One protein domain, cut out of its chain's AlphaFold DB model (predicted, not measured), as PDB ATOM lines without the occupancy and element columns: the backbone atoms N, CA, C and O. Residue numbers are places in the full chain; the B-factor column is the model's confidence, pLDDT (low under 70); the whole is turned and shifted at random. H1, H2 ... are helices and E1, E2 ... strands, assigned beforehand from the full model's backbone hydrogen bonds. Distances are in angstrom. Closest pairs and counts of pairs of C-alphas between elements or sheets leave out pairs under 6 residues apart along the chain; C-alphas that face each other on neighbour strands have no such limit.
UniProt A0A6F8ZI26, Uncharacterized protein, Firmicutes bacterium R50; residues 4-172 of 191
ATOM      1  N   PRO A   4     186.497 185.227 175.264       60.22
ATOM      2  CA  PRO A   4     186.030 185.797 176.532       60.22
ATOM      3  C   PRO A   4     184.868 185.007 177.150       60.22
ATOM      4  O   PRO A   4     184.668 185.022 178.359       60.22
ATOM      5  N   LEU A   5     184.114 184.278 176.321       65.88
ATOM      6  CA  LEU A   5     182.955 183.493 176.722       65.88
ATOM      7  C   LEU A   5     183.319 182.266 177.570       65.88
ATOM      8  O   LEU A   5     182.538 181.902 178.447       65.88
ATOM      9  N   ALA A   6     184.455 181.617 177.290       78.62
ATOM     10  CA  ALA A   6     184.874 180.398 177.980       78.62
ATOM     11  C   ALA A   6     185.437 180.720 179.370       78.62
ATOM     12  O   ALA A   6     184.997 180.137 180.361       78.62
ATOM     13  N   THR A   7     186.331 181.708 179.457       82.62
ATOM     14  CA  THR A   7     186.899 182.171 180.731       82.62
ATOM     15  C   THR A   7     185.810 182.726 181.648       82.62
ATOM     16  O   THR A   7     185.722 182.310 182.801       82.62
ATOM     17  N   SER A   8     184.880 183.534 181.120       87.06
ATOM     18  CA  SER A   8     183.762 184.057 181.919       87.06
ATOM     19  C   SER A   8     182.831 182.956 182.442       87.06
ATOM     20  O   SER A   8     182.137 183.148 183.439       87.06
ATOM     21  N   ARG A   9     182.760 181.807 181.755       91.00
ATOM     22  CA  ARG A   9     181.957 180.657 182.193       91.00
ATOM     23  C   ARG A   9     182.618 179.927 183.349       91.00
ATOM     24  O   ARG A   9     181.953 179.671 184.345       91.00
ATOM     25  N   VAL A  10     183.919 179.677 183.240       91.62
ATOM     26  CA  VAL A  10     184.720 179.092 184.322       91.62
ATOM     27  C   VAL A  10     184.701 179.982 185.566       91.62
ATOM     28  O   VAL A  10     184.537 179.476 186.672       91.62
ATOM     29  N   GLU A  11     184.792 181.302 185.404       91.31
ATOM     30  CA  GLU A  11     184.670 182.257 186.514       91.31
ATOM     31  C   GLU A  11     183.291 182.202 187.177       91.31
ATOM     32  O   GLU A  11     183.195 182.196 188.403       91.31
ATOM     33  N   ALA A  12     182.219 182.120 186.384       91.62
ATOM     34  CA  ALA A  12     180.862 182.005 186.912       91.62
ATOM     35  C   ALA A  12     180.643 180.689 187.680       91.62
ATOM     36  O   ALA A  12     180.026 180.700 188.745       91.62
ATOM     37  N   GLU A  13     181.168 179.568 187.177       93.00
ATOM     38  CA  GLU A  13     181.123 178.280 187.880       93.00
ATOM     39  C   GLU A  13     181.924 178.319 189.185       93.00
ATOM     40  O   GLU A  13     181.420 177.909 190.229       93.00
ATOM     41  N   ALA A  14     183.136 178.881 189.158       93.12
ATOM     42  CA  ALA A  14     183.976 179.042 190.341       93.12
ATOM     43  C   ALA A  14     183.320 179.935 191.403       93.12
ATOM     44  O   ALA A  14     183.361 179.614 192.591       93.12
ATOM     45  N   ALA A  15     182.654 181.012 190.984       92.06
ATOM     46  CA  ALA A  15     181.898 181.878 191.883       92.06
ATOM     47  C   ALA A  15     180.743 181.120 192.558       92.06
ATOM     48  O   ALA A  15     180.497 181.309 193.747       92.06
ATOM     49  N   GLY A  16     180.071 180.219 191.833       92.19
ATOM     50  CA  GLY A  16     179.044 179.335 192.393       92.19
ATOM     51  C   GLY A  16     179.570 178.344 193.441       92.19
ATOM     52  O   GLY A  16     178.787 177.848 194.250       92.19
ATOM     53  N   LEU A  17     180.880 178.080 193.449       92.75
ATOM     54  CA  LEU A  17     181.572 177.226 194.419       92.75
ATOM     55  C   LEU A  17     182.220 178.012 195.573       92.75
ATOM     56  O   LEU A  17     182.912 177.404 196.386       92.75
ATOM     57  N   ASP A  18     182.026 179.335 195.639       89.88
ATOM     58  CA  ASP A  18     182.704 180.232 196.592       89.88
ATOM     59  C   ASP A  18     184.244 180.151 196.506       89.88
ATOM     60  O   ASP A  18     184.967 180.340 197.485       89.88
ATOM     61  N   ALA A  19     184.768 179.833 195.319       91.62
ATOM     62  CA  ALA A  19     186.202 179.741 195.082       91.62
ATOM     63  C   ALA A  19     186.829 181.133 194.903       91.62
ATOM     64  O   ALA A  19     186.254 182.017 194.266       91.62
ATOM     65  N   ASP A  20     188.059 181.307 195.395       90.06
ATOM     66  CA  ASP A  20     188.844 182.527 195.166       90.06
ATOM     67  C   ASP A  20     189.337 182.629 193.717       90.06
ATOM     68  O   ASP A  20     189.636 183.721 193.234       90.06
ATOM     69  N   GLY A  21     189.451 181.497 193.022       92.75
ATOM     70  CA  GLY A  21     189.881 181.447 191.634       92.75
ATOM     71  C   GLY A  21     190.000 180.032 191.091       92.75
ATOM     72  O   GLY A  21     189.712 179.050 191.774       92.75
ATOM     73  N   VAL A  22     190.449 179.932 189.847       95.06
ATOM     74  CA  VAL A  22     190.697 178.672 189.146       95.06
ATOM     75  C   VAL A  22     192.161 178.612 188.733       95.06
ATOM     76  O   VAL A  22     192.670 179.505 188.055       95.06
ATOM     77  N   VAL A  23     192.841 177.550 189.159       95.25
ATOM     78  CA  VAL A  23     194.266 177.301 188.908       95.25
ATOM     79  C   VAL A  23     194.416 176.181 187.879       95.25
ATOM     80  O   VAL A  23     193.618 175.242 187.847       95.25
ATOM     81  N   GLY A  24     195.452 176.262 187.046       94.19
ATOM     82  CA  GLY A  24     195.739 175.265 186.017       94.19
ATOM     83  C   GLY A  24     194.721 175.262 184.883       94.19
ATOM     84  O   GLY A  24     194.432 174.201 184.337       94.19
ATOM     85  N   VAL A  25     194.158 176.427 184.549       94.56
ATOM     86  CA  VAL A  25     193.179 176.586 183.474       94.56
ATOM     87  C   VAL A  25     193.826 176.267 182.132       94.56
ATOM     88  O   VAL A  25     194.572 177.065 181.577       94.56
ATOM     89  N   ARG A  26     193.492 175.112 181.565       91.00
ATOM     90  CA  ARG A  26     193.877 174.718 180.213       91.00
ATOM     91  C   ARG A  26     192.793 175.135 179.240       91.00
ATOM     92  O   ARG A  26     191.730 174.522 179.174       91.00
ATOM     93  N   LEU A  27     193.093 176.182 178.480       87.06
ATOM     94  CA  LEU A  27     192.294 176.601 177.337       87.06
ATOM     95  C   LEU A  27     192.731 175.812 176.100       87.06
ATOM     96  O   LEU A  27     193.866 175.952 175.649       87.06
ATOM     97  N   THR A  28     191.827 174.996 175.565       81.50
ATOM     98  CA  THR A  28     192.014 174.281 174.297       81.50
ATOM     99  C   THR A  28     191.070 174.853 173.251       81.50
ATOM    100  O   THR A  28     189.883 175.040 173.526       81.50
ATOM    101  N   VAL A  29     191.596 175.100 172.051       76.81
ATOM    102  CA  VAL A  29     190.820 175.544 170.889       76.81
ATOM    103  C   VAL A  29     190.895 174.460 169.823       76.81
ATOM    104  O   VAL A  29     191.986 174.126 169.369       76.81
ATOM    105  N   LYS A  30     189.751 173.897 169.428       72.50
ATOM    106  CA  LYS A  30     189.674 172.880 168.369       72.50
ATOM    107  C   LYS A  30     188.805 173.363 167.217       72.50
ATOM    108  O   LYS A  30     187.700 173.851 167.439       72.50
ATOM    109  N   SER A  31     189.286 173.191 165.990       65.31
ATOM    110  CA  SER A  31     188.479 173.330 164.776       65.31
ATOM    111  C   SER A  31     187.698 172.038 164.529       65.31
ATOM    112  O   SER A  31     188.270 170.948 164.581       65.31
ATOM    113  N   VAL A  32     186.399 172.139 164.255       60.59
ATOM    114  CA  VAL A  32     185.565 170.970 163.943       60.59
ATOM    115  C   VAL A  32     185.553 170.751 162.427       60.59
ATOM    116  O   VAL A  32     184.953 171.531 161.697       60.59
ATOM    117  N   GLU A  33     186.180 169.672 161.945       54.41
ATOM    118  CA  GLU A  33     186.323 169.369 160.502       54.41
ATOM    119  C   GLU A  33     184.990 169.182 159.747       54.41
ATOM    120  O   GLU A  33     184.960 169.277 158.525       54.41
ATOM    121  N   TRP A  34     183.870 168.951 160.442       52.44
ATOM    122  CA  TRP A  34     182.554 168.731 159.816       52.44
ATOM    123  C   TRP A  34     181.646 169.978 159.797       52.44
ATOM    124  O   TRP A  34     180.472 169.902 159.439       52.44
ATOM    125  N   GLY A  35     182.158 171.149 160.170       49.53
ATOM    126  CA  GLY A  35     181.428 172.407 160.036       49.53
ATOM    127  C   GLY A  35     182.411 173.543 159.833       49.53
ATOM    128  O   GLY A  35     183.049 173.954 160.795       49.53
ATOM    129  N   GLU A  36     182.515 174.060 158.607       54.75
ATOM    130  CA  GLU A  36     183.600 174.958 158.159       54.75
ATOM    131  C   GLU A  36     183.786 176.264 158.961       54.75
ATOM    132  O   GLU A  36     184.706 177.027 158.681       54.75
ATOM    133  N   HIS A  37     182.987 176.540 159.995       58.53
ATOM    134  CA  HIS A  37     183.051 177.783 160.766       58.53
ATOM    135  C   HIS A  37     182.873 177.611 162.287       58.53
ATOM    136  O   HIS A  37     182.522 178.582 162.961       58.53
ATOM    137  N   LEU A  38     183.084 176.413 162.854       64.06
ATOM    138  CA  LEU A  38     182.944 176.198 164.301       64.06
ATOM    139  C   LEU A  38     184.291 175.940 164.992       64.06
ATOM    140  O   LEU A  38     185.001 174.985 164.673       64.06
ATOM    141  N   ALA A  39     184.597 176.772 165.990       71.44
ATOM    142  CA  ALA A  39     185.691 176.553 166.927       71.44
ATOM    143  C   ALA A  39     185.118 176.194 168.305       71.44
ATOM    144  O   ALA A  39     184.288 176.924 168.853       71.44
ATOM    145  N   GLU A  40     185.558 175.065 168.853       77.62
ATOM    146  CA  GLU A  40     185.261 174.645 170.217       77.62
ATOM    147  C   GLU A  40     186.288 175.263 171.168       77.62
ATOM    148  O   GLU A  40     187.496 175.116 170.971       77.62
ATOM    149  N   PHE A  41     185.791 175.940 172.203       82.25
ATOM    150  CA  PHE A  41     186.598 176.506 173.278       82.25
ATOM    151  C   PHE A  41     186.305 175.737 174.555       82.25
ATOM    152  O   PHE A  41     185.193 175.801 175.079       82.25
ATOM    153  N   LEU A  42     187.311 175.029 175.055       87.81
ATOM    154  CA  LEU A  42     187.226 174.285 176.301       87.81
ATOM    155  C   LEU A  42     188.195 174.897 177.306       87.81
ATOM    156  O   LEU A  42     189.395 174.949 177.045       87.81
ATOM    157  N   ALA A  43     187.674 175.342 178.445       90.69
ATOM    158  CA  ALA A  43     188.467 175.816 179.570       90.69
ATOM    159  C   ALA A  43     188.230 174.882 180.760       90.69
ATOM    160  O   ALA A  43     187.107 174.757 181.241       90.69
ATOM    161  N   LEU A  44     189.284 174.200 181.207       92.94
ATOM    162  CA  LEU A  44     189.240 173.274 182.339       92.94
ATOM    163  C   LEU A  44     190.305 173.654 183.352       92.94
ATOM    164  O   LEU A  44     191.445 173.885 182.970       92.94
ATOM    165  N   GLY A  45     189.958 173.661 184.631       93.62
ATOM    166  CA  GLY A  45     190.905 173.927 185.705       93.62
ATOM    167  C   GLY A  45     190.359 173.483 187.053       93.62
ATOM    168  O   GLY A  45     189.280 172.896 187.143       93.62
ATOM    169  N   THR A  46     191.115 173.773 188.104       95.56
ATOM    170  CA  THR A  46     190.763 173.405 189.474       95.56
ATOM    171  C   THR A  46     190.341 174.646 190.241       95.56
ATOM    172  O   THR A  46     191.141 175.567 190.411       95.56
ATOM    173  N   ALA A  47     189.095 174.667 190.718       94.69
ATOM    174  CA  ALA A  47     188.630 175.695 191.639       94.69
ATOM    175  C   ALA A  47     189.438 175.616 192.942       94.69
ATOM    176  O   ALA A  47     189.543 174.556 193.562       94.69
ATOM    177  N   ALA A  48     190.042 176.733 193.331       90.38
ATOM    178  CA  ALA A  48     190.874 176.853 194.511       90.38
ATOM    179  C   ALA A  48     190.226 177.833 195.484       90.38
ATOM    180  O   ALA A  48     189.897 178.966 195.127       90.38
ATOM    181  N   GLN A  49     190.080 177.389 196.726       88.88
ATOM    182  CA  GLN A  49     189.636 178.220 197.829       88.88
ATOM    183  C   GLN A  49     190.774 178.349 198.835       88.88
ATOM    184  O   GLN A  49     191.501 177.397 199.136       88.88
ATOM    185  N   ARG A  50     190.949 179.560 199.329       83.81
ATOM    186  CA  ARG A  50     191.890 179.903 200.377       83.81
ATOM    187  C   ARG A  50     191.371 179.407 201.725       83.81
ATOM    188  O   ARG A  50     190.176 179.449 202.000       83.81
ATOM    189  N   LEU A  51     192.286 179.007 202.605       83.94
ATOM    190  CA  LEU A  51     191.936 178.738 203.998       83.94
ATOM    191  C   LEU A  51     191.506 180.036 204.718       83.94
ATOM    192  O   LEU A  51     192.072 181.094 204.430       83.94
ATOM    193  N   PRO A  52     190.560 179.986 205.674       78.88
ATOM    194  CA  PRO A  52     190.017 181.178 206.336       78.88
ATOM    195  C   PRO A  52     191.067 182.114 206.956       78.88
ATOM    196  O   PRO A  52     190.880 183.328 207.000       78.88
ATOM    197  N   GLU A  53     192.178 181.561 207.437       76.00
ATOM    198  CA  GLU A  53     193.271 182.286 208.083       76.00
ATOM    199  C   GLU A  53     194.254 182.962 207.114       76.00
ATOM    200  O   GLU A  53     195.093 183.757 207.544       76.00
ATOM    201  N   ALA A  54     194.198 182.655 205.816       73.00
ATOM    202  CA  ALA A  54     195.164 183.182 204.862       73.00
ATOM    203  C   ALA A  54     194.798 184.601 204.387       73.00
ATOM    204  O   ALA A  54     193.647 184.942 204.120       73.00
ATOM    205  N   THR A  55     195.819 185.452 204.247       68.94
ATOM    206  CA  THR A  55     195.672 186.865 203.864       68.94
ATOM    207  C   THR A  55     195.088 187.003 202.471       68.94
ATOM    208  O   THR A  55     195.777 186.678 201.511       68.94
ATOM    209  N   ARG A  56     193.866 187.522 202.338       68.50
ATOM    210  CA  ARG A  56     193.257 187.816 201.034       68.50
ATOM    211  C   ARG A  56     194.129 188.800 200.251       68.50
ATOM    212  O   ARG A  56     194.405 189.890 200.742       68.50
ATOM    213  N   TRP A  57     194.508 188.439 199.027       74.56
ATOM    214  CA  TRP A  57     194.918 189.441 198.046       74.56
ATOM    215  C   TRP A  57     193.706 189.712 197.169       74.56
ATOM    216  O   TRP A  57     193.152 188.804 196.556       74.56
ATOM    217  N   ALA A  58     193.210 190.941 197.224       59.84
ATOM    218  CA  ALA A  58     192.041 191.334 196.461       59.84
ATOM    219  C   ALA A  58     192.508 191.887 195.117       59.84
ATOM    220  O   ALA A  58     193.196 192.906 195.071       59.84
ATOM    221  N   HIS A  59     192.112 191.227 194.034       66.94
ATOM    222  CA  HIS A  59     192.164 191.807 192.701       66.94
ATOM    223  C   HIS A  59     190.837 191.505 192.006       66.94
ATOM    224  O   HIS A  59     190.432 190.351 191.922       66.94
ATOM    225  N   GLY A  60     190.109 192.554 191.619       70.25
ATOM    226  CA  GLY A  60     188.746 192.434 191.094       70.25
ATOM    227  C   GLY A  60     187.677 192.048 192.130       70.25
ATOM    228  O   GLY A  60     187.909 192.034 193.340       70.25
ATOM    229  N   THR A  61     186.461 191.796 191.637       74.62
ATOM    230  CA  THR A  61     185.274 191.432 192.439       74.62
ATOM    231  C   THR A  61     184.857 189.969 192.281       74.62
ATOM    232  O   THR A  61     183.855 189.567 192.867       74.62
ATOM    233  N   GLY A  62     185.579 189.187 191.478       85.56
ATOM    234  CA  GLY A  62     185.251 187.798 191.155       85.56
ATOM    235  C   GLY A  62     186.459 186.868 191.274       85.56
ATOM    236  O   GLY A  62     187.548 187.335 191.614       85.56
ATOM    237  N   PRO A  63     186.264 185.564 191.016       92.12
ATOM    238  CA  PRO A  63     187.344 184.588 191.041       92.12
ATOM    239  C   PRO A  63     188.394 184.900 189.972       92.12
ATOM    240  O   PRO A  63     188.042 185.238 188.843       92.12
ATOM    241  N   PHE A  64     189.678 184.754 190.301       92.56
ATOM    242  CA  PHE A  64     190.739 184.859 189.294       92.56
ATOM    243  C   PHE A  64     190.789 183.605 188.412       92.56
ATOM    244  O   PHE A  64     190.371 182.519 188.814       92.56
ATOM    245  N   THR A  65     191.404 183.714 187.239       94.19
ATOM    246  CA  THR A  65     191.763 182.567 186.390       94.19
ATOM    247  C   THR A  65     193.268 182.544 186.146       94.19
ATOM    248  O   THR A  65     193.921 183.584 186.114       94.19
ATOM    249  N   SER A  66     193.858 181.350 186.058       94.94
ATOM    250  CA  SER A  66     195.308 181.186 185.937       94.94
ATOM    251  C   SER A  66     195.665 179.911 185.188       94.94
ATOM    252  O   SER A  66     195.167 178.839 185.523       94.94
ATOM    253  N   ASP A  67     196.576 180.013 184.219       94.69
ATOM    254  CA  ASP A  67     197.160 178.865 183.509       94.69
ATOM    255  C   ASP A  67     198.292 178.192 184.307       94.69
ATOM    256  O   ASP A  67     198.807 177.137 183.931       94.69
ATOM    257  N   LEU A  68     198.704 178.776 185.432       95.56
ATOM    258  CA  LEU A  68     199.796 178.233 186.234       95.56
ATOM    259  C   LEU A  68     199.442 176.867 186.814       95.56
ATOM    260  O   LEU A  68     198.318 176.633 187.261       95.56
ATOM    261  N   SER A  69     200.432 175.974 186.863       94.62
ATOM    262  CA  SER A  69     200.311 174.756 187.660       94.62
ATOM    263  C   SER A  69     200.157 175.109 189.145       94.62
ATOM    264  O   SER A  69     200.514 176.204 189.574       94.62
ATOM    265  N   GLY A  70     199.677 174.171 189.968       91.38
ATOM    266  CA  GLY A  70     199.616 174.392 191.419       91.38
ATOM    267  C   GLY A  70     200.986 174.718 192.037       91.38
ATOM    268  O   GLY A  70     201.065 175.507 192.975       91.38
ATOM    269  N   GLN A  71     202.065 174.161 191.476       92.50
ATOM    270  CA  GLN A  71     203.437 174.412 191.924       92.50
ATOM    271  C   GLN A  71     203.883 175.837 191.576       92.50
ATOM    272  O   GLN A  71     204.362 176.559 192.449       92.50
ATOM    273  N   ASP A  72     203.654 176.269 190.334       93.94
ATOM    274  CA  ASP A  72     204.002 177.622 189.883       93.94
ATOM    275  C   ASP A  72     203.140 178.681 190.574       93.94
ATOM    276  O   ASP A  72     203.630 179.743 190.945       93.94
ATOM    277  N   PHE A  73     201.862 178.378 190.809       92.06
ATOM    278  CA  PHE A  73     200.961 179.221 191.589       92.06
ATOM    279  C   PHE A  73     201.473 179.405 193.024       92.06
ATOM    280  O   PHE A  73     201.498 180.524 193.535       92.06
ATOM    281  N   TRP A  74     201.934 178.328 193.666       89.31
ATOM    282  CA  TRP A  74     202.526 178.417 195.000       89.31
ATOM    283  C   TRP A  74     203.838 179.214 195.002       89.31
ATOM    284  O   TRP A  74     204.064 180.032 195.895       89.31
ATOM    285  N   ALA A  75     204.691 179.029 193.994       91.19
ATOM    286  CA  ALA A  75     205.920 179.804 193.835       91.19
ATOM    287  C   ALA A  75     205.632 181.303 193.637       91.19
ATOM    288  O   ALA A  75     206.250 182.140 194.296       91.19
ATOM    289  N   LEU A  76     204.648 181.637 192.797       90.88
ATOM    290  CA  LEU A  76     204.187 183.007 192.576       90.88
ATOM    291  C   LEU A  76     203.723 183.653 193.887       90.88
ATOM    292  O   LEU A  76     204.120 184.777 194.203       90.88
ATOM    293  N   PHE A  77     202.938 182.918 194.676       86.88
ATOM    294  CA  PHE A  77     202.449 183.404 195.959       86.88
ATOM    295  C   PHE A  77     203.580 183.664 196.961       86.88
ATOM    296  O   PHE A  77     203.606 184.716 197.601       86.88
ATOM    297  N   GLN A  78     204.561 182.761 197.058       86.69
ATOM    298  CA  GLN A  78     205.743 182.961 197.907       86.69
ATOM    299  C   GLN A  78     206.583 184.175 197.479       86.69
ATOM    300  O   GLN A  78     207.150 184.869 198.329       86.69
ATOM    301  N   ALA A  79     206.610 184.482 196.181       88.25
ATOM    302  CA  ALA A  79     207.251 185.677 195.641       88.25
ATOM    303  C   ALA A  79     206.486 186.986 195.942       88.25
ATOM    304  O   ALA A  79     206.965 188.063 195.593       88.25
ATOM    305  N   GLY A  80     205.321 186.924 196.597       89.25
ATOM    306  CA  GLY A  80     204.503 188.097 196.921       89.25
ATOM    307  C   GLY A  80     203.602 188.559 195.772       89.25
ATOM    308  O   GLY A  80     203.132 189.696 195.783       89.25
ATOM    309  N   TYR A  81     203.341 187.696 194.789       91.50
ATOM    310  CA  TYR A  81     202.452 187.971 193.658       91.50
ATOM    311  C   TYR A  81     201.252 187.023 193.652       91.50
ATOM    312  O   TYR A  81     201.299 185.915 194.175       91.50
ATOM    313  N   GLY A  82     200.143 187.485 193.090       92.00
ATOM    314  CA  GLY A  82     198.917 186.715 192.948       92.00
ATOM    315  C   GLY A  82     198.386 186.822 191.523       92.00
ATOM    316  O   GLY A  82     198.587 187.860 190.883       92.00
ATOM    317  N   PRO A  83     197.731 185.771 191.004       94.06
ATOM    318  CA  PRO A  83     197.055 185.846 189.721       94.06
ATOM    319  C   PRO A  83     195.881 186.822 189.779       94.06
ATOM    320  O   PRO A  83     195.230 186.984 190.814       94.06
ATOM    321  N   VAL A  84     195.636 187.444 188.634       92.81
ATOM    322  CA  VAL A  84     194.538 188.373 188.376       92.81
ATOM    323  C   VAL A  84     193.573 187.750 187.379       92.81
ATOM    324  O   VAL A  84     192.390 187.615 187.667       92.81
ATOM    325  N   ALA A  85     194.091 187.343 186.222       93.19
ATOM    326  CA  ALA A  85     193.300 186.783 185.139       93.19
ATOM    327  C   ALA A  85     194.168 185.930 184.212       93.19
ATOM    328  O   ALA A  85     195.374 186.164 184.066       93.19
ATOM    329  N   LEU A  86     193.531 184.976 183.540       94.00
ATOM    330  CA  LEU A  86     194.086 184.340 182.361       94.00
ATOM    331  C   LEU A  86     193.970 185.325 181.199       94.00
ATOM    332  O   LEU A  86     192.875 185.783 180.881       94.00
ATOM    333  N   VAL A  87     195.103 185.648 180.588       94.62
ATOM    334  CA  VAL A  87     195.194 186.590 179.468       94.62
ATOM    335  C   VAL A  87     195.696 185.880 178.234       94.62
ATOM    336  O   VAL A  87     196.441 184.898 178.321       94.62
ATOM    337  N   MET A  88     195.301 186.382 177.077       92.62
ATOM    338  CA  MET A  88     195.643 185.767 175.814       92.62
ATOM    339  C   MET A  88     195.739 186.766 174.667       92.62
ATOM    340  O   MET A  88     195.217 187.873 174.698       92.62
ATOM    341  N   GLY A  89     196.386 186.340 173.595       91.25
ATOM    342  CA  GLY A  89     196.400 187.062 172.341       91.25
ATOM    343  C   GLY A  89     196.537 186.085 171.193       91.25
ATOM    344  O   GLY A  89     197.376 185.190 171.220       91.25
ATOM    345  N   ALA A  90     195.690 186.245 170.182       88.81
ATOM    346  CA  ALA A  90     195.739 185.433 168.977       88.81
ATOM    347  C   ALA A  90     196.066 186.301 167.762       88.81
ATOM    348  O   ALA A  90     195.605 187.443 167.661       88.81
ATOM    349  N   CYS A  91     196.825 185.746 166.825       86.94
ATOM    350  CA  CYS A  91     197.139 186.351 165.541       86.94
ATOM    351  C   CYS A  91     196.922 185.331 164.422       86.94
ATOM    352  O   CYS A  91     197.313 184.177 164.555       86.94
ATOM    353  N   VAL A  92     196.307 185.779 163.329       81.88
ATOM    354  CA  VAL A  92     196.132 185.024 162.085       81.88
ATOM    355  C   VAL A  92     196.720 185.906 160.993       81.88
ATOM    356  O   VAL A  92     196.197 186.992 160.729       81.88
ATOM    357  N   TYR A  93     197.838 185.480 160.417       74.69
ATOM    358  CA  TYR A  93     198.642 186.275 159.501       74.69
ATOM    359  C   TYR A  93     198.726 185.586 158.131       74.69
ATOM    360  O   TYR A  93     199.325 184.514 158.008       74.69
ATOM    361  N   PRO A  94     198.134 186.172 157.076       69.81
ATOM    362  CA  PRO A  94     198.223 185.614 155.738       69.81
ATOM    363  C   PRO A  94     199.612 185.876 155.150       69.81
ATOM    364  O   PRO A  94     200.045 187.024 155.033       69.81
ATOM    365  N   VAL A  95     200.298 184.824 154.710       68.19
ATOM    366  CA  VAL A  95     201.549 184.970 153.966       68.19
ATOM    367  C   VAL A  95     201.233 185.062 152.479       68.19
ATOM    368  O   VAL A  95     200.634 184.165 151.884       68.19
ATOM    369  N   ALA A  96     201.623 186.175 151.857       62.69
ATOM    370  CA  ALA A  96     201.412 186.377 150.431       62.69
ATOM    371  C   ALA A  96     202.133 185.293 149.612       62.69
ATOM    372  O   ALA A  96     203.318 185.017 149.819       62.69
ATOM    373  N   HIS A  97     201.426 184.715 148.638       59.72
ATOM    374  CA  HIS A  97     202.018 183.769 147.698       59.72
ATOM    375  C   HIS A  97     203.159 184.451 146.940       59.72
ATOM    376  O   HIS A  97     202.984 185.525 146.357       59.72
ATOM    377  N   GLN A  98     204.333 183.819 146.919       58.88
ATOM    378  CA  GLN A  98     205.420 184.302 146.081       58.88
ATOM    379  C   GLN A  98     205.021 184.163 144.610       58.88
ATOM    380  O   GLN A  98     204.553 183.112 144.176       58.88
ATOM    381  N   GLY A  99     205.196 185.233 143.831       58.16
ATOM    382  CA  GLY A  99     204.922 185.196 142.398       58.16
ATOM    383  C   GLY A  99     205.745 184.109 141.694       58.16
ATOM    384  O   GLY A  99     206.868 183.803 142.100       58.16
ATOM    385  N   VAL A 100     205.210 183.568 140.594       58.56
ATOM    386  CA  VAL A 100     205.792 182.448 139.820       58.56
ATOM    387  C   VAL A 100     207.279 182.659 139.489       58.56
ATOM    388  O   VAL A 100     208.056 181.711 139.488       58.56
ATOM    389  N   ARG A 101     207.704 183.911 139.268       61.97
ATOM    390  CA  ARG A 101     209.106 184.280 139.007       61.97
ATOM    391  C   ARG A 101     210.043 184.031 140.192       61.97
ATOM    392  O   ARG A 101     211.145 183.538 139.983       61.97
ATOM    393  N   THR A 102     209.618 184.357 141.409       65.56
ATOM    394  CA  THR A 102     210.418 184.166 142.629       65.56
ATOM    395  C   THR A 102     210.490 182.687 142.994       65.56
ATOM    396  O   THR A 102     211.560 182.190 143.325       65.56
ATOM    397  N   ALA A 103     209.379 181.960 142.825       63.81
ATOM    398  CA  ALA A 103     209.352 180.508 142.972       63.81
ATOM    399  C   ALA A 103     210.335 179.828 142.001       63.81
ATOM    400  O   ALA A 103     211.126 178.992 142.424       63.81
ATOM    401  N   LEU A 104     210.357 180.247 140.728       66.12
ATOM    402  CA  LEU A 104     211.278 179.702 139.725       66.12
ATOM    403  C   LEU A 104     212.750 180.049 140.015       66.12
ATOM    404  O   LEU A 104     213.624 179.215 139.806       66.12
ATOM    405  N   ALA A 105     213.026 181.257 140.518       69.25
ATOM    406  CA  ALA A 105     214.375 181.698 140.890       69.25
ATOM    407  C   ALA A 105     214.945 180.957 142.116       69.25
ATOM    408  O   ALA A 105     216.164 180.866 142.270       69.25
ATOM    409  N   ASN A 106     214.067 180.420 142.965       65.44
ATOM    410  CA  ASN A 106     214.424 179.685 144.176       65.44
ATOM    411  C   ASN A 106     214.414 178.155 143.986       65.44
ATOM    412  O   ASN A 106     214.834 177.430 144.888       65.44
ATOM    413  N   LEU A 107     213.999 177.639 142.820       63.97
ATOM    414  CA  LEU A 107     214.071 176.205 142.513       63.97
ATOM    415  C   LEU A 107     215.525 175.709 142.577       63.97
ATOM    416  O   LEU A 107     216.399 176.195 141.861       63.97
ATOM    417  N   GLY A 108     215.779 174.715 143.430       65.56
ATOM    418  CA  GLY A 108     217.099 174.095 143.593       65.56
ATOM    419  C   GLY A 108     218.069 174.852 144.508       65.56
ATOM    420  O   GLY A 108     219.235 174.466 144.592       65.56
ATOM    421  N   ARG A 109     217.621 175.905 145.207       64.31
ATOM    422  CA  ARG A 109     218.427 176.636 146.199       64.31
ATOM    423  C   ARG A 109     217.807 176.493 147.586       64.31
ATOM    424  O   ARG A 109     216.626 176.768 147.765       64.31
ATOM    425  N   ASN A 110     218.612 176.098 148.568       53.66
ATOM    426  CA  ASN A 110     218.204 176.113 149.970       53.66
ATOM    427  C   ASN A 110     218.404 177.543 150.500       53.66
ATOM    428  O   ASN A 110     219.494 177.897 150.942       53.66
ATOM    429  N   ALA A 111     217.403 178.399 150.307       57.81
ATOM    430  CA  ALA A 111     217.439 179.805 150.692       57.81
ATOM    431  C   ALA A 111     216.316 180.090 151.689       57.81
ATOM    432  O   ALA A 111     215.179 179.668 151.476       57.81
ATOM    433  N   GLU A 112     216.626 180.832 152.753       53.47
ATOM    434  CA  GLU A 112     215.592 181.359 153.636       53.47
ATOM    435  C   GLU A 112     214.661 182.274 152.840       53.47
ATOM    436  O   GLU A 112     215.089 183.232 152.186       53.47
ATOM    437  N   LEU A 113     213.363 181.986 152.899       61.81
ATOM    438  CA  LEU A 113     212.351 182.892 152.386       61.81
ATOM    439  C   LEU A 113     212.121 183.958 153.458       61.81
ATOM    440  O   LEU A 113     211.199 183.831 154.253       61.81
ATOM    441  N   LEU A 114     212.968 184.994 153.482       61.03
ATOM    442  CA  LEU A 114     212.934 186.087 154.469       61.03
ATOM    443  C   LEU A 114     211.512 186.580 154.792       61.03
ATOM    444  O   LEU A 114     211.196 186.787 155.956       61.03
ATOM    445  N   ASN A 115     210.633 186.671 153.789       64.12
ATOM    446  CA  ASN A 115     209.237 187.078 153.970       64.12
ATOM    447  C   ASN A 115     208.415 186.129 154.865       64.12
ATOM    448  O   ASN A 115     207.534 186.592 155.577       64.12
ATOM    449  N   PHE A 116     208.668 184.817 154.821       65.56
ATOM    450  CA  PHE A 116     208.001 183.840 155.692       65.56
ATOM    451  C   PHE A 116     208.554 183.909 157.114       65.56
ATOM    452  O   PHE A 116     207.781 183.923 158.066       65.56
ATOM    453  N   THR A 117     209.878 184.004 157.263       69.75
ATOM    454  CA  THR A 117     210.516 184.111 158.580       69.75
ATOM    455  C   THR A 117     210.108 185.403 159.291       69.75
ATOM    456  O   THR A 117     209.780 185.375 160.472       69.75
ATOM    457  N   GLN A 118     210.069 186.530 158.575       77.94
ATOM    458  CA  GLN A 118     209.585 187.805 159.111       77.94
ATOM    459  C   GLN A 118     208.107 187.721 159.498       77.94
ATOM    460  O   GLN A 118     207.770 188.050 160.626       77.94
ATOM    461  N   ALA A 119     207.252 187.171 158.628       77.56
ATOM    462  CA  ALA A 119     205.837 186.990 158.943       77.56
ATOM    463  C   ALA A 119     205.602 186.109 160.186       77.56
ATOM    464  O   ALA A 119     204.678 186.378 160.948       77.56
ATOM    465  N   LEU A 120     206.437 185.088 160.424       81.31
ATOM    466  CA  LEU A 120     206.398 184.278 161.649       81.31
ATOM    467  C   LEU A 120     206.707 185.119 162.895       81.31
ATOM    468  O   LEU A 120     205.970 185.048 163.879       81.31
ATOM    469  N   TYR A 121     207.782 185.913 162.860       86.69
ATOM    470  CA  TYR A 121     208.150 186.780 163.981       86.69
ATOM    471  C   TYR A 121     207.094 187.854 164.241       86.69
ATOM    472  O   TYR A 121     206.661 187.990 165.384       86.69
ATOM    473  N   ASP A 122     206.617 188.524 163.192       88.00
ATOM    474  CA  ASP A 122     205.581 189.553 163.284       88.00
ATOM    475  C   ASP A 122     204.286 188.968 163.864       88.00
ATOM    476  O   ASP A 122     203.683 189.526 164.780       88.00
ATOM    477  N   ALA A 123     203.854 187.800 163.377       88.06
ATOM    478  CA  ALA A 123     202.632 187.163 163.854       88.06
ATOM    479  C   ALA A 123     202.727 186.770 165.337       88.06
ATOM    480  O   ALA A 123     201.765 186.958 166.090       88.06
ATOM    481  N   ARG A 124     203.890 186.266 165.767       90.69
ATOM    482  CA  ARG A 124     204.168 185.954 167.172       90.69
ATOM    483  C   ARG A 124     204.171 187.211 168.038       90.69
ATOM    484  O   ARG A 124     203.579 187.196 169.115       90.69
ATOM    485  N   GLU A 125     204.827 188.272 167.582       92.56
ATOM    486  CA  GLU A 125     204.901 189.550 168.291       92.56
ATOM    487  C   GLU A 125     203.502 190.137 168.488       92.56
ATOM    488  O   GLU A 125     203.113 190.395 169.622       92.56
ATOM    489  N   ILE A 126     202.679 190.188 167.435       94.25
ATOM    490  CA  ILE A 126     201.287 190.663 167.509       94.25
ATOM    491  C   ILE A 126     200.461 189.843 168.513       94.25
ATOM    492  O   ILE A 126     199.644 190.397 169.254       94.25
ATOM    493  N   ALA A 127     200.635 188.518 168.550       93.50
ATOM    494  CA  ALA A 127     199.944 187.674 169.525       93.50
ATOM    495  C   ALA A 127     200.367 188.018 170.966       93.50
ATOM    496  O   ALA A 127     199.514 188.159 171.844       93.50
ATOM    497  N   MET A 128     201.664 188.216 171.213       95.44
ATOM    498  CA  MET A 128     202.181 188.613 172.527       95.44
ATOM    499  C   MET A 128     201.755 190.030 172.928       95.44
ATOM    500  O   MET A 128     201.383 190.242 174.080       95.44
ATOM    501  N   GLU A 129     201.755 190.984 171.998       96.44
ATOM    502  CA  GLU A 129     201.290 192.353 172.229       96.44
ATOM    503  C   GLU A 129     199.823 192.379 172.654       96.44
ATOM    504  O   GLU A 129     199.464 193.072 173.603       96.44
ATOM    505  N   ARG A 130     198.970 191.581 172.002       96.19
ATOM    506  CA  ARG A 130     197.550 191.458 172.366       96.19
ATOM    507  C   ARG A 130     197.360 190.849 173.755       96.19
ATOM    508  O   ARG A 130     196.580 191.384 174.536       96.19
ATOM    509  N   MET A 131     198.121 189.809 174.095       95.94
ATOM    510  CA  MET A 131     198.128 189.237 175.449       95.94
ATOM    511  C   MET A 131     198.577 190.260 176.498       95.94
ATOM    512  O   MET A 131     198.004 190.348 177.585       95.94
ATOM    513  N   GLN A 132     199.593 191.059 176.176       96.31
ATOM    514  CA  GLN A 132     200.075 192.118 177.055       96.31
ATOM    515  C   GLN A 132     199.042 193.240 177.208       96.31
ATOM    516  O   GLN A 132     198.897 193.772 178.310       96.31
ATOM    517  N   ALA A 133     198.310 193.584 176.147       96.38
ATOM    518  CA  ALA A 133     197.216 194.548 176.203       96.38
ATOM    519  C   ALA A 133     196.095 194.068 177.140       96.38
ATOM    520  O   ALA A 133     195.693 194.825 178.019       96.38
ATOM    521  N   GLU A 134     195.681 192.797 177.055       94.62
ATOM    522  CA  GLU A 134     194.712 192.225 178.005       94.62
ATOM    523  C   GLU A 134     195.215 192.289 179.458       94.62
ATOM    524  O   GLU A 134     194.454 192.606 180.372       94.62
ATOM    525  N   ALA A 135     196.508 192.050 179.694       94.31
ATOM    526  CA  ALA A 135     197.094 192.169 181.031       94.31
ATOM    527  C   ALA A 135     197.096 193.614 181.556       94.31
ATOM    528  O   ALA A 135     196.862 193.842 182.748       94.31
ATOM    529  N   VAL A 136     197.338 194.595 180.682       95.19
ATOM    530  CA  VAL A 136     197.250 196.024 181.025       95.19
ATOM    531  C   VAL A 136     195.811 196.406 181.364       95.19
ATOM    532  O   VAL A 136     195.585 197.053 182.388       95.19
ATOM    533  N   ASP A 137     194.839 195.952 180.573       92.75
ATOM    534  CA  ASP A 137     193.412 196.185 180.820       92.75
ATOM    535  C   ASP A 137     192.959 195.563 182.149       92.75
ATOM    536  O   ASP A 137     192.199 196.170 182.910       92.75
ATOM    537  N   ALA A 138     193.515 194.398 182.495       90.19
ATOM    538  CA  ALA A 138     193.334 193.746 183.787       90.19
ATOM    539  C   ALA A 138     194.072 194.444 184.949       90.19
ATOM    540  O   ALA A 138     193.972 193.995 186.089       90.19
ATOM    541  N   LYS A 139     194.801 195.546 184.710       91.81
ATOM    542  CA  LYS A 139     195.616 196.272 185.708       91.81
ATOM    543  C   LYS A 139     196.638 195.370 186.405       91.81
ATOM    544  O   LYS A 139     196.883 195.495 187.611       91.81
ATOM    545  N   ALA A 140     197.206 194.434 185.656       92.94
ATOM    546  CA  ALA A 140     198.271 193.576 186.137       92.94
ATOM    547  C   ALA A 140     199.624 194.295 186.093       92.94
ATOM    548  O   ALA A 140     199.844 195.214 185.306       92.94
ATOM    549  N   ALA A 141     200.549 193.854 186.941       93.56
ATOM    550  CA  ALA A 141     201.939 194.303 186.925       93.56
ATOM    551  C   ALA A 141     202.767 193.594 185.839       93.56
ATOM    552  O   ALA A 141     203.805 194.104 185.426       93.56
ATOM    553  N   GLY A 142     202.322 192.421 185.386       94.56
ATOM    554  CA  GLY A 142     202.981 191.663 184.330       94.56
ATOM    555  C   GLY A 142     202.265 190.357 184.012       94.56
ATOM    556  O   GLY A 142     201.218 190.054 184.586       94.56
ATOM    557  N   VAL A 143     202.858 189.583 183.103       96.62
ATOM    558  CA  VAL A 143     202.397 188.247 182.703       96.62
ATOM    559  C   VAL A 143     203.478 187.224 183.045       96.62
ATOM    560  O   VAL A 143     204.657 187.450 182.778       96.62
ATOM    561  N   VAL A 144     203.084 186.093 183.625       96.19
ATOM    562  CA  VAL A 144     203.975 184.968 183.951       96.19
ATOM    563  C   VAL A 144     203.482 183.674 183.317       96.19
ATOM    564  O   VAL A 144     202.302 183.534 182.986       96.19
ATOM    565  N   GLY A 145     204.413 182.732 183.160       93.38
ATOM    566  CA  GLY A 145     204.161 181.443 182.520       93.38
ATOM    567  C   GLY A 145     203.541 181.551 181.122       93.38
ATOM    568  O   GLY A 145     202.591 180.817 180.865       93.38
ATOM    569  N   PRO A 146     203.995 182.463 180.234       94.44
ATOM    570  CA  PRO A 146     203.412 182.551 178.907       94.44
ATOM    571  C   PRO A 146     203.732 181.279 178.116       94.44
ATOM    572  O   PRO A 146     204.894 180.882 177.995       94.44
ATOM    573  N   ARG A 147     202.707 180.675 177.523       91.69
ATOM    574  CA  ARG A 147     202.848 179.678 176.465       91.69
ATOM    575  C   ARG A 147     202.470 180.306 175.135       91.69
ATOM    576  O   ARG A 147     201.529 181.092 175.055       91.69
ATOM    577  N   ILE A 148     203.230 179.971 174.104       90.88
ATOM    578  CA  ILE A 148     203.001 180.455 172.748       90.88
ATOM    579  C   ILE A 148     202.930 179.229 171.861       90.88
ATOM    580  O   ILE A 148     203.888 178.463 171.775       90.88
ATOM    581  N   GLU A 149     201.782 179.053 171.232       87.88
ATOM    582  CA  GLU A 149     201.485 177.935 170.356       87.88
ATOM    583  C   GLU A 149     201.380 178.470 168.928       87.88
ATOM    584  O   GLU A 149     200.593 179.378 168.653       87.88
ATOM    585  N   GLU A 150     202.203 177.932 168.029       84.62
ATOM    586  CA  GLU A 150     201.966 178.024 166.590       84.62
ATOM    587  C   GLU A 150     200.951 176.939 166.240       84.62
ATOM    588  O   GLU A 150     201.149 175.769 166.577       84.62
ATOM    589  N   GLY A 151     199.848 177.320 165.611       70.62
ATOM    590  CA  GLY A 151     198.819 176.368 165.214       70.62
ATOM    591  C   GLY A 151     198.601 176.362 163.711       70.62
ATOM    592  O   GLY A 151     198.951 177.292 162.991       70.62
ATOM    593  N   SER A 152     198.002 175.269 163.254       59.94
ATOM    594  CA  SER A 152     197.434 175.131 161.920       59.94
ATOM    595  C   SER A 152     195.972 174.769 162.131       59.94
ATOM    596  O   SER A 152     195.620 173.597 162.256       59.94
ATOM    597  N   TRP A 153     195.113 175.778 162.275       59.75
ATOM    598  CA  TRP A 153     193.689 175.597 162.581       59.75
ATOM    599  C   TRP A 153     192.858 175.285 161.320       59.75
ATOM    600  O   TRP A 153     191.632 175.400 161.317       59.75
ATOM    601  N   GLY A 154     193.527 174.827 160.254       50.94
ATOM    602  CA  GLY A 154     192.916 174.238 159.061       50.94
ATOM    603  C   GLY A 154     192.487 175.231 157.980       50.94
ATOM    604  O   GLY A 154     191.816 174.824 157.039       50.94
ATOM    605  N   TRP A 155     192.841 176.518 158.081       51.34
ATOM    606  CA  TRP A 155     192.250 177.546 157.210       51.34
ATOM    607  C   TRP A 155     192.941 177.665 155.841       51.34
ATOM    608  O   TRP A 155     192.263 177.965 154.861       51.34
ATOM    609  N   ALA A 156     194.254 177.397 155.751       53.78
ATOM    610  CA  ALA A 156     195.016 177.160 154.513       53.78
ATOM    611  C   ALA A 156     196.530 176.977 154.798       53.78
ATOM    612  O   ALA A 156     197.028 177.516 155.782       53.78
ATOM    613  N   PRO A 157     197.317 176.334 153.905       55.75
ATOM    614  CA  PRO A 157     198.770 176.129 154.075       55.75
ATOM    615  C   PRO A 157     199.637 177.407 154.028       55.75
ATOM    616  O   PRO A 157     200.857 177.323 154.114       55.75
ATOM    617  N   HIS A 158     199.035 178.582 153.845       64.62
ATOM    618  CA  HIS A 158     199.710 179.882 153.716       64.62
ATOM    619  C   HIS A 158     199.283 180.878 154.803       64.62
ATOM    620  O   HIS A 158     199.447 182.088 154.642       64.62
ATOM    621  N   ILE A 159     198.708 180.381 155.894       70.00
ATOM    622  CA  ILE A 159     198.305 181.187 157.039       70.00
ATOM    623  C   ILE A 159     199.174 180.760 158.216       70.00
ATOM    624  O   ILE A 159     199.241 179.580 158.548       70.00
ATOM    625  N   ILE A 160     199.867 181.731 158.802       76.25
ATOM    626  CA  ILE A 160     200.570 181.563 160.069       76.25
ATOM    627  C   ILE A 160     199.607 181.979 161.157       76.25
ATOM    628  O   ILE A 160     199.001 183.050 161.089       76.25
ATOM    629  N   GLU A 161     199.492 181.162 162.182       81.69
ATOM    630  CA  GLU A 161     198.570 181.424 163.259       81.69
ATOM    631  C   GLU A 161     199.316 181.226 164.591       81.69
ATOM    632  O   GLU A 161     200.048 180.253 164.780       81.69
ATOM    633  N   PHE A 162     199.149 182.167 165.520       88.62
ATOM    634  CA  PHE A 162     199.761 182.124 166.846       88.62
ATOM    635  C   PHE A 162     198.727 182.373 167.928       88.62
ATOM    636  O   PHE A 162     197.869 183.250 167.804       88.62
ATOM    637  N   LEU A 163     198.879 181.646 169.027       88.94
ATOM    638  CA  LEU A 163     198.113 181.803 170.249       88.94
ATOM    639  C   LEU A 163     199.078 181.951 171.428       88.94
ATOM    640  O   LEU A 163     199.790 181.016 171.782       88.94
ATOM    641  N   ALA A 164     199.102 183.133 172.032       93.06
ATOM    642  CA  ALA A 164     199.805 183.408 173.275       93.06
ATOM    643  C   ALA A 164     198.805 183.364 174.434       93.06
ATOM    644  O   ALA A 164     197.746 183.983 174.350       93.06
ATOM    645  N   ILE A 165     199.121 182.630 175.499       93.62
ATOM    646  CA  ILE A 165     198.307 182.547 176.717       93.62
ATOM    647  C   ILE A 165     199.233 182.648 177.919       93.62
ATOM    648  O   ILE A 165     200.304 182.050 177.928       93.62
ATOM    649  N   GLY A 166     198.819 183.374 178.948       95.06
ATOM    650  CA  GLY A 166     199.578 183.502 180.180       95.06
ATOM    651  C   GLY A 166     198.701 183.877 181.360       95.06
ATOM    652  O   GLY A 166     197.481 184.011 181.256       95.06
ATOM    653  N   THR A 167     199.343 184.048 182.510       96.44
ATOM    654  CA  THR A 167     198.669 184.489 183.734       96.44
ATOM    655  C   THR A 167     199.098 185.907 184.055       96.44
ATOM    656  O   THR A 167     200.276 186.160 184.308       96.44
ATOM    657  N   ALA A 168     198.146 186.833 184.049       95.69
ATOM    658  CA  ALA A 168     198.360 188.196 184.498       95.69
ATOM    659  C   ALA A 168     198.458 188.223 186.027       95.69
ATOM    660  O   ALA A 168     197.656 187.588 186.714       95.69
ATOM    661  N   VAL A 169     199.450 188.930 186.571       94.62
ATOM    662  CA  VAL A 169     199.771 188.915 188.007       94.62
ATOM    663  C   VAL A 169     199.925 190.308 188.588       94.62
ATOM    664  O   VAL A 169     200.334 191.247 187.907       94.62
ATOM    665  N   ALA A 170     199.645 190.437 189.880       92.19
ATOM    666  CA  ALA A 170     199.823 191.669 190.635       92.19
ATOM    667  C   ALA A 170     200.404 191.385 192.031       92.19
ATOM    668  O   ALA A 170     200.228 190.280 192.550       92.19
ATOM    669  N   PRO A 171     201.094 192.356 192.657       89.75
ATOM    670  CA  PRO A 171     201.566 192.216 194.029       89.75
ATOM    671  C   PRO A 171     200.405 191.941 194.990       89.75
ATOM    672  O   PRO A 171     199.375 192.613 194.941       89.75
ATOM    673  N   THR A 172     200.579 190.991 195.906       84.38
ATOM    674  CA  THR A 172     199.557 190.646 196.911       84.38
ATOM    675  C   THR A 172     199.541 191.601 198.100       84.38
ATOM    676  O   THR A 172     198.653 191.517 198.944       84.38
TER     677      THR A 172
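What this domain is: This is residues 4 to 172 of the 191 residues of an uncharacterized protein of Firmicutes bacterium R50 (UniProt A0A6F8ZI26). A twisted three-stranded sheet, E3 E5 E4, curls round the long helix H4; on its other side the hairpin E1 and E2 is partly face to face with it, and H1 packs on that hairpin. H2 lies toward one end, and residues 99 to 112, which include H3, stick out at the other. The printed part has 169 residues, with four named helices and five named strands in the order H1 E1 E2 H2 E3 H3 H4 E4 E5; the class is mixed, and both sheets are antiparallel. The whole is loose, with a radius of gyration of the C-alphas of 19.8 A, and spans 71 by 37 by 26 A.

Where its parts are: H1, residues 4 to 16, begins at C-alpha 4 (186.030, 185.797, 176.532). E1, residues 21 to 31, and E2, residues 39 to 48, each measure 28.1 A. H2 has residues 70 to 78; E3, residues 81 to 94, measures 38.2 A. H3 has residues 100 to 106; H4, residues 114 to 137, measures 34.3 A. E4 has residues 142 to 151; E5, residues 159 to 171, measures 38.7 A and ends at C-alpha 171 (201.566, 192.216, 194.029).

How they stand to each other: N 89 and O 164 of E3 and E5, and N 147 and O 165 of E4 and E5, are each 2.8 A apart. E3, H3 H4 and E4 form a split strand-helix-strand unit, E5 between its strands, with a right-handed crossover. The closest C-alphas of H4 and E3 are Met 131 and Gly 89, 4.2 A. The sheet E3 E5 E4 and the sheet E1 E2 form a sandwich, two sheets face to face, the parts that face each other 10.4 A centre to centre; in the hairpin E1 and E2, N 26 and O 44 are within hydrogen-bond range at 2.8 A. The closest C-alphas of H1 and E2 are Ala 14 and Ala 47, 5.9 A. H2 is on the sheet E3 E5 E4 at a height of 9.3 A, H4 and H2 on its two faces as three layers. In the four helices every O i to N i+4 pair is within hydrogen-bond range.

The domain as a whole: The farthest C-alphas, Glu 53 and Arg 101, are 70.9 A apart. The printed part has no cut; the link E2 to H2 is long. Mean pLDDT of the printed part is 81.7, with residues 94 to 117 among those under 70.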